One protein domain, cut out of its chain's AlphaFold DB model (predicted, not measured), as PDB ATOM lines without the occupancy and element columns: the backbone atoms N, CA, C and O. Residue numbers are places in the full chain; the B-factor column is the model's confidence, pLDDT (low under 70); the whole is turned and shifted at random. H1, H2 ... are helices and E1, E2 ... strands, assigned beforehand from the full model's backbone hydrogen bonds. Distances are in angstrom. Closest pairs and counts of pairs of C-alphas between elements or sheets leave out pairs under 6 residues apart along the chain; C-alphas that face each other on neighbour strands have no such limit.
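AT A GLANCE: This is residues 60 to 113 of the 291 residues of an uncharacterized protein of Tsukamurella tyrosinosolvens (UniProt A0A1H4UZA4). A long two-stranded ribbon, E1 and E2, makes the length, and at one end a small head holds the loop of residues 71 to 83 and the short helices H1 and H2. The printed part has 54 residues, in the order E1, H1, H2, E2; the sheet E1 - E2 is antiparallel and the class is mixed. It is a loose rod of 49 by 19 by 16 A, with a radius of gyration of the C-alphas of 13.7 A.

IN THESE COORDINATES: E1, residues 60 to 70, begins at C-alpha (162.002, 147.545, 126.243), spans 28.7 A and bends by 56 degrees at residue 66. H1 is residues 84 to 91, 10.4 A, and H2 residues 97 to 100, 5.5 A. E2, residues 101 to 112, spans 33.6 A to C-alpha (169.194, 150.229, 123.733).

HOW THE PARTS SIT: E1 and E2 are antiparallel at 165 degrees, with N 62 and O 108 2.9 A apart, within hydrogen-bond range. Residues 68 to 69 of E1 also pair antiparallel with residues 80 to 81. The closest C-alphas of E1 and H1, Tyr 68 and Met 87, are 7.9 A apart. H1 and H2 only just touch, only at the corner, with 3 pairs of C-alphas within 8 A, the closest Arg 91 and Val 97 at 5.9 A. H1 and E2 are apart. In H1 every O i to N i+4 pair is within hydrogen-bond range; H2 is too short for one.

THE WHOLE: The farthest C-alphas, Pro 75 and Thr 113, are 50.1 A apart. The link E1 to H1 is long; the printed part has no cut, and no printed residue is under 70 in pLDDT.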
ATOM      1  N   GLU A  60     163.057 147.260 125.282       84.25
ATOM      2  CA  GLU A  60     162.002 147.545 126.243       84.25
ATOM      3  C   GLU A  60     160.730 147.969 125.504       84.25
ATOM      4  O   GLU A  60     160.748 148.828 124.616       84.25
ATOM      5  N   LYS A  61     159.606 147.343 125.866       87.00
ATOM      6  CA  LYS A  61     158.276 147.703 125.369       87.00
ATOM      7  C   LYS A  61     157.487 148.348 126.496       87.00
ATOM      8  O   LYS A  61     157.177 147.680 127.480       87.00
ATOM      9  N   ALA A  62     157.131 149.612 126.320       85.62
ATOM     10  CA  ALA A  62     156.207 150.315 127.192       85.62
ATOM     11  C   ALA A  62     154.856 150.443 126.477       85.62
ATOM     12  O   ALA A  62     154.779 150.948 125.356       85.62
ATOM     13  N   ALA A  63     153.795 149.962 127.121       86.06
ATOM     14  CA  ALA A  63     152.427 150.098 126.639       86.06
ATOM     15  C   ALA A  63     151.659 151.022 127.585       86.06
ATOM     16  O   ALA A  63     151.582 150.761 128.785       86.06
ATOM     17  N   VAL A  64     151.099 152.101 127.042       88.12
ATOM     18  CA  VAL A  64     150.218 153.015 127.772       88.12
ATOM     19  C   VAL A  64     148.800 152.784 127.281       88.12
ATOM     20  O   VAL A  64     148.523 152.895 126.088       88.12
ATOM     21  N   LEU A  65     147.884 152.459 128.191       88.62
ATOM     22  CA  LEU A  65     146.470 152.361 127.850       88.62
ATOM     23  C   LEU A  65     145.953 153.738 127.411       88.62
ATOM     24  O   LEU A  65     146.044 154.701 128.167       88.62
ATOM     25  N   LEU A  66     145.368 153.812 126.215       89.25
ATOM     26  CA  LEU A  66     144.671 155.009 125.745       89.25
ATOM     27  C   LEU A  66     143.177 154.941 126.072       89.25
ATOM     28  O   LEU A  66     142.603 155.920 126.538       89.25
ATOM     29  N   ARG A  67     142.541 153.803 125.766       91.62
ATOM     30  CA  ARG A  67     141.123 153.514 126.041       91.62
ATOM     31  C   ARG A  67     140.773 152.076 125.665       91.62
ATOM     32  O   ARG A  67     141.499 151.417 124.929       91.62
ATOM     33  N   TYR A  68     139.613 151.618 126.092       92.44
ATOM     34  CA  TYR A  68     138.930 150.443 125.579       92.44
ATOM     35  C   TYR A  68     137.842 150.894 124.603       92.44
ATOM     36  O   TYR A  68     136.947 151.646 124.980       92.44
ATOM     37  N   GLU A  69     137.907 150.450 123.353       91.25
ATOM     38  CA  GLU A  69     136.909 150.753 122.322       91.25
ATOM     39  C   GLU A  69     135.934 149.596 122.166       91.25
ATOM     40  O   GLU A  69     136.339 148.443 122.015       91.25
ATOM     41  N   ARG A  70     134.635 149.887 122.184       91.69
ATOM     42  CA  ARG A  70     133.613 148.861 122.022       91.69
ATOM     43  C   ARG A  70     133.601 148.342 120.582       91.69
ATOM     44  O   ARG A  70     133.375 149.105 119.648       91.69
ATOM     45  N   ILE A  71     133.787 147.035 120.407       91.50
ATOM     46  CA  ILE A  71     133.812 146.364 119.095       91.50
ATOM     47  C   ILE A  71     132.476 145.724 118.707       91.50
ATOM     48  O   ILE A  71     132.264 145.409 117.537       91.50
ATOM     49  N   THR A  72     131.559 145.572 119.666       88.38
ATOM     50  CA  THR A  72     130.236 144.974 119.452       88.38
ATOM     51  C   THR A  72     129.156 145.865 120.054       88.38
ATOM     52  O   THR A  72     129.230 146.242 121.223       88.38
ATOM     53  N   THR A  73     128.123 146.194 119.281       83.44
ATOM     54  CA  THR A  73     127.026 147.046 119.756       83.44
ATOM     55  C   THR A  73     126.132 146.285 120.732       83.44
ATOM     56  O   THR A  73     125.300 145.477 120.328       83.44
ATOM     57  N   VAL A  74     126.290 146.572 122.025       84.00
ATOM     58  CA  VAL A  74     125.462 146.029 123.111       84.00
ATOM     59  C   VAL A  74     124.715 147.184 123.793       84.00
ATOM     60  O   VAL A  74     125.366 148.128 124.256       84.00
ATOM     61  N   PRO A  75     123.370 147.149 123.865       83.81
ATOM     62  CA  PRO A  75     122.591 148.175 124.555       83.81
ATOM     63  C   PRO A  75     123.015 148.317 126.025       83.81
ATOM     64  O   PRO A  75     123.096 147.328 126.745       83.81
ATOM     65  N   GLY A  76     123.272 149.549 126.473       79.69
ATOM     66  CA  GLY A  76     123.628 149.849 127.867       79.69
ATOM     67  C   GLY A  76     125.126 149.854 128.192       79.69
ATOM     68  O   GLY A  76     125.491 150.299 129.277       79.69
ATOM     69  N   LEU A  77     125.998 149.437 127.265       88.19
ATOM     70  CA  LEU A  77     127.449 149.603 127.404       88.19
ATOM     71  C   LEU A  77     127.922 150.933 126.775       88.19
ATOM     72  O   LEU A  77     127.366 151.344 125.752       88.19
ATOM     73  N   PRO A  78     128.923 151.629 127.343       88.62
ATOM     74  CA  PRO A  78     129.505 152.831 126.737       88.62
ATOM     75  C   PRO A  78     130.313 152.513 125.466       88.62
ATOM     76  O   PRO A  78     130.835 151.415 125.301       88.62
ATOM     77  N   GLU A  79     130.434 153.470 124.544       87.75
ATOM     78  CA  GLU A  79     131.206 153.282 123.300       87.75
ATOM     79  C   GLU A  79     132.718 153.202 123.529       87.75
ATOM     80  O   GLU A  79     133.408 152.458 122.834       87.75
ATOM     81  N   ALA A  80     133.222 153.924 124.526       88.94
ATOM     82  CA  ALA A  80     134.612 153.881 124.940       88.94
ATOM     83  C   ALA A  80     134.714 153.957 126.465       88.94
ATOM     84  O   ALA A  80     133.878 154.587 127.114       88.94
ATOM     85  N   VAL A  81     135.747 153.330 127.017       90.00
ATOM     86  CA  VAL A  81     136.081 153.367 128.446       90.00
ATOM     87  C   VAL A  81     137.526 153.816 128.575       90.00
ATOM     88  O   VAL A  81     138.396 153.277 127.897       90.00
ATOM     89  N   THR A  82     137.793 154.848 129.366       88.81
ATOM     90  CA  THR A  82     139.073 155.573 129.278       88.81
ATOM     91  C   THR A  82     140.111 155.104 130.286       88.81
ATOM     92  O   THR A  82     141.299 155.343 130.087       88.81
ATOM     93  N   THR A  83     139.692 154.390 131.331       89.69
ATOM     94  CA  THR A  83     140.578 153.930 132.406       89.69
ATOM     95  C   THR A  83     140.382 152.448 132.725       89.69
ATOM     96  O   THR A  83     139.346 151.852 132.422       89.69
ATOM     97  N   ASP A  84     141.387 151.839 133.361       90.50
ATOM     98  CA  ASP A  84     141.289 150.461 133.861       90.50
ATOM     99  C   ASP A  84     140.280 150.328 135.015       90.50
ATOM    100  O   ASP A  84     139.630 149.289 135.138       90.50
ATOM    101  N   GLU A  85     140.103 151.382 135.817       92.25
ATOM    102  CA  GLU A  85     139.136 151.430 136.922       92.25
ATOM    103  C   GLU A  85     137.692 151.375 136.403       92.25
ATOM    104  O   GLU A  85     136.906 150.535 136.838       92.25
ATOM    105  N   GLU A  86     137.362 152.177 135.385       90.00
ATOM    106  CA  GLU A  86     136.035 152.149 134.756       90.00
ATOM    107  C   GLU A  86     135.731 150.790 134.097       90.00
ATOM    108  O   GLU A  86     134.593 150.311 134.138       90.00
ATOM    109  N   MET A  87     136.738 150.129 133.508       91.38
ATOM    110  CA  MET A  87     136.563 148.771 132.981       91.38
ATOM    111  C   MET A  87     136.379 147.737 134.091       91.38
ATOM    112  O   MET A  87     135.580 146.811 133.928       91.38
ATOM    113  N   ALA A  88     137.065 147.879 135.226       91.50
ATOM    114  CA  ALA A  88     136.852 147.018 136.386       91.50
ATOM    115  C   ALA A  88     135.415 147.146 136.924       91.50
ATOM    116  O   ALA A  88     134.763 146.133 137.186       91.50
ATOM    117  N   ASP A  89     134.870 148.362 136.968       92.50
ATOM    118  CA  ASP A  89     133.477 148.615 137.352       92.50
ATOM    119  C   ASP A  89     132.455 148.022 136.376       92.50
ATOM    120  O   ASP A  89     131.316 147.722 136.747       92.50
ATOM    121  N   LEU A  90     132.808 147.867 135.102       89.81
ATOM    122  CA  LEU A  90     131.966 147.159 134.141       89.81
ATOM    123  C   LEU A  90     132.054 145.641 134.325       89.81
ATOM    124  O   LEU A  90     131.019 144.974 134.264       89.81
ATOM    125  N   ARG A  91     133.242 145.102 134.628       93.19
ATOM    126  CA  ARG A  91     133.461 143.666 134.889       93.19
ATOM    127  C   ARG A  91     132.684 143.153 136.104       93.19
ATOM    128  O   ARG A  91     132.319 141.985 136.131       93.19
ATOM    129  N   THR A  92     132.398 144.005 137.092       92.69
ATOM    130  CA  THR A  92     131.583 143.626 138.264       92.69
ATOM    131  C   THR A  92     130.083 143.565 137.969       92.69
ATOM    132  O   THR A  92     129.344 142.893 138.686       92.69
ATOM    133  N   ARG A  93     129.622 144.265 136.927       90.38
ATOM    134  CA  ARG A  93     128.199 144.386 136.568       90.38
ATOM    135  C   ARG A  93     127.793 143.512 135.383       90.38
ATOM    136  O   ARG A  93     126.611 143.209 135.246       90.38
ATOM    137  N   TRP A  94     128.746 143.135 134.535       88.06
ATOM    138  CA  TRP A  94     128.509 142.422 133.285       88.06
ATOM    139  C   TRP A  94     129.452 141.229 133.140       88.06
ATOM    140  O   TRP A  94     130.674 141.381 133.139       88.06
ATOM    141  N   GLU A  95     128.883 140.042 132.935       86.31
ATOM    142  CA  GLU A  95     129.661 138.855 132.586       86.31
ATOM    143  C   GLU A  95     130.245 138.992 131.172       86.31
ATOM    144  O   GLU A  95     129.557 139.391 130.231       86.31
ATOM    145  N   ASN A  96     131.522 138.631 131.014       87.06
ATOM    146  CA  ASN A  96     132.248 138.635 129.735       87.06
ATOM    147  C   ASN A  96     132.366 140.009 129.048       87.06
ATOM    148  O   ASN A  96     132.549 140.067 127.832       87.06
ATOM    149  N   VAL A  97     132.304 141.115 129.801       89.06
ATOM    150  CA  VAL A  97     132.346 142.468 129.219       89.06
ATOM    151  C   VAL A  97     133.598 142.738 128.379       89.06
ATOM    152  O   VAL A  97     133.514 143.425 127.365       89.06
ATOM    153  N   ASP A  98     134.733 142.129 128.730       87.25
ATOM    154  CA  ASP A  98     135.988 142.247 127.979       87.25
ATOM    155  C   ASP A  98     135.875 141.745 126.531       87.25
ATOM    156  O   ASP A  98     136.570 142.251 125.657       87.25
ATOM    157  N   ALA A  99     134.964 140.809 126.233       88.56
ATOM    158  CA  ALA A  99     134.745 140.327 124.867       88.56
ATOM    159  C   ALA A  99     134.101 141.387 123.953       88.56
ATOM    160  O   ALA A  99     134.149 141.264 122.728       88.56
ATOM    161  N   PHE A 100     133.491 142.424 124.535       90.25
ATOM    162  CA  PHE A 100     132.856 143.515 123.795       90.25
ATOM    163  C   PHE A 100     133.777 144.717 123.586       90.25
ATOM    164  O   PHE A 100     133.402 145.622 122.838       90.25
ATOM    165  N   TYR A 101     134.965 144.727 124.195       91.19
ATOM    166  CA  TYR A 101     135.915 145.830 124.114       91.19
ATOM    167  C   TYR A 101     137.268 145.391 123.555       91.19
ATOM    168  O   TYR A 101     137.818 144.352 123.904       91.19
ATOM    169  N   ARG A 102     137.852 146.239 122.714       91.06
ATOM    170  CA  ARG A 102     139.246 146.156 122.293       91.06
ATOM    171  C   ARG A 102     140.064 147.149 123.100       91.06
ATOM    172  O   ARG A 102     139.783 148.345 123.081       91.06
ATOM    173  N   ARG A 103     141.116 146.665 123.757       92.56
ATOM    174  CA  ARG A 103     142.105 147.525 124.410       92.56
ATOM    175  C   ARG A 103     142.927 148.256 123.347       92.56
ATOM    176  O   ARG A 103     143.524 147.619 122.478       92.56
ATOM    177  N   VAL A 104     142.916 149.582 123.391       89.81
ATOM    178  CA  VAL A 104     143.728 150.458 122.546       89.81
ATOM    179  C   VAL A 104     144.862 150.989 123.409       89.81
ATOM    180  O   VAL A 104     144.637 151.718 124.376       89.81
ATOM    181  N   GLU A 105     146.078 150.590 123.067       91.62
ATOM    182  CA  GLU A 105     147.305 150.977 123.757       91.62
ATOM    183  C   GLU A 105     148.200 151.746 122.787       91.62
ATOM    184  O   GLU A 105     148.284 151.396 121.607       91.62
ATOM    185  N   ASP A 106     148.874 152.773 123.292       86.56
ATOM    186  CA  ASP A 106     150.040 153.333 122.628       86.56
ATOM    187  C   ASP A 106     151.256 152.500 123.032       86.56
ATOM    188  O   ASP A 106     151.593 152.402 124.216       86.56
ATOM    189  N   VAL A 107     151.876 151.843 122.055       86.00
ATOM    190  CA  VAL A 107     153.008 150.949 122.290       86.00
ATOM    191  C   VAL A 107     154.262 151.634 121.788       86.00
ATOM    192  O   VAL A 107     154.507 151.722 120.585       86.00
ATOM    193  N   THR A 108     155.102 152.053 122.724       86.38
ATOM    194  CA  THR A 108     156.443 152.542 122.422       86.38
ATOM    195  C   THR A 108     157.439 151.412 122.629       86.38
ATOM    196  O   THR A 108     157.456 150.724 123.649       86.38
ATOM    197  N   THR A 109     158.250 151.164 121.605       85.50
ATOM    198  CA  THR A 109     159.348 150.198 121.670       85.50
ATOM    199  C   THR A 109     160.647 150.980 121.609       85.50
ATOM    200  O   THR A 109     160.858 151.731 120.657       85.50
ATOM    201  N   SER A 110     161.505 150.809 122.610       85.50
ATOM    202  CA  SER A 110     162.851 151.378 122.616       85.50
ATOM    203  C   SER A 110     163.872 150.249 122.630       85.50
ATOM    204  O   SER A 110     163.712 149.260 123.344       85.50
ATOM    205  N   THR A 111     164.898 150.367 121.793       85.56
ATOM    206  CA  THR A 111     166.021 149.431 121.771       85.56
ATOM    207  C   THR A 111     167.259 150.189 122.213       85.56
ATOM    208  O   THR A 111     167.587 151.221 121.631       85.56
ATOM    209  N   SER A 112     167.932 149.685 123.242       86.75
ATOM    210  CA  SER A 112     169.194 150.229 123.733       86.75
ATOM    211  C   SER A 112     170.270 149.150 123.703       86.75
ATOM    212  O   SER A 112     169.976 147.961 123.799       86.75
ATOM    213  N   THR A 113     171.522 149.559 123.527       86.62
ATOM    214  CA  THR A 113     172.663 148.642 123.571       86.62
ATOM    215  C   THR A 113     173.521 149.044 124.765       86.62
ATOM    216  O   THR A 113     174.159 150.100 124.701       86.62
TER     217      THR A 113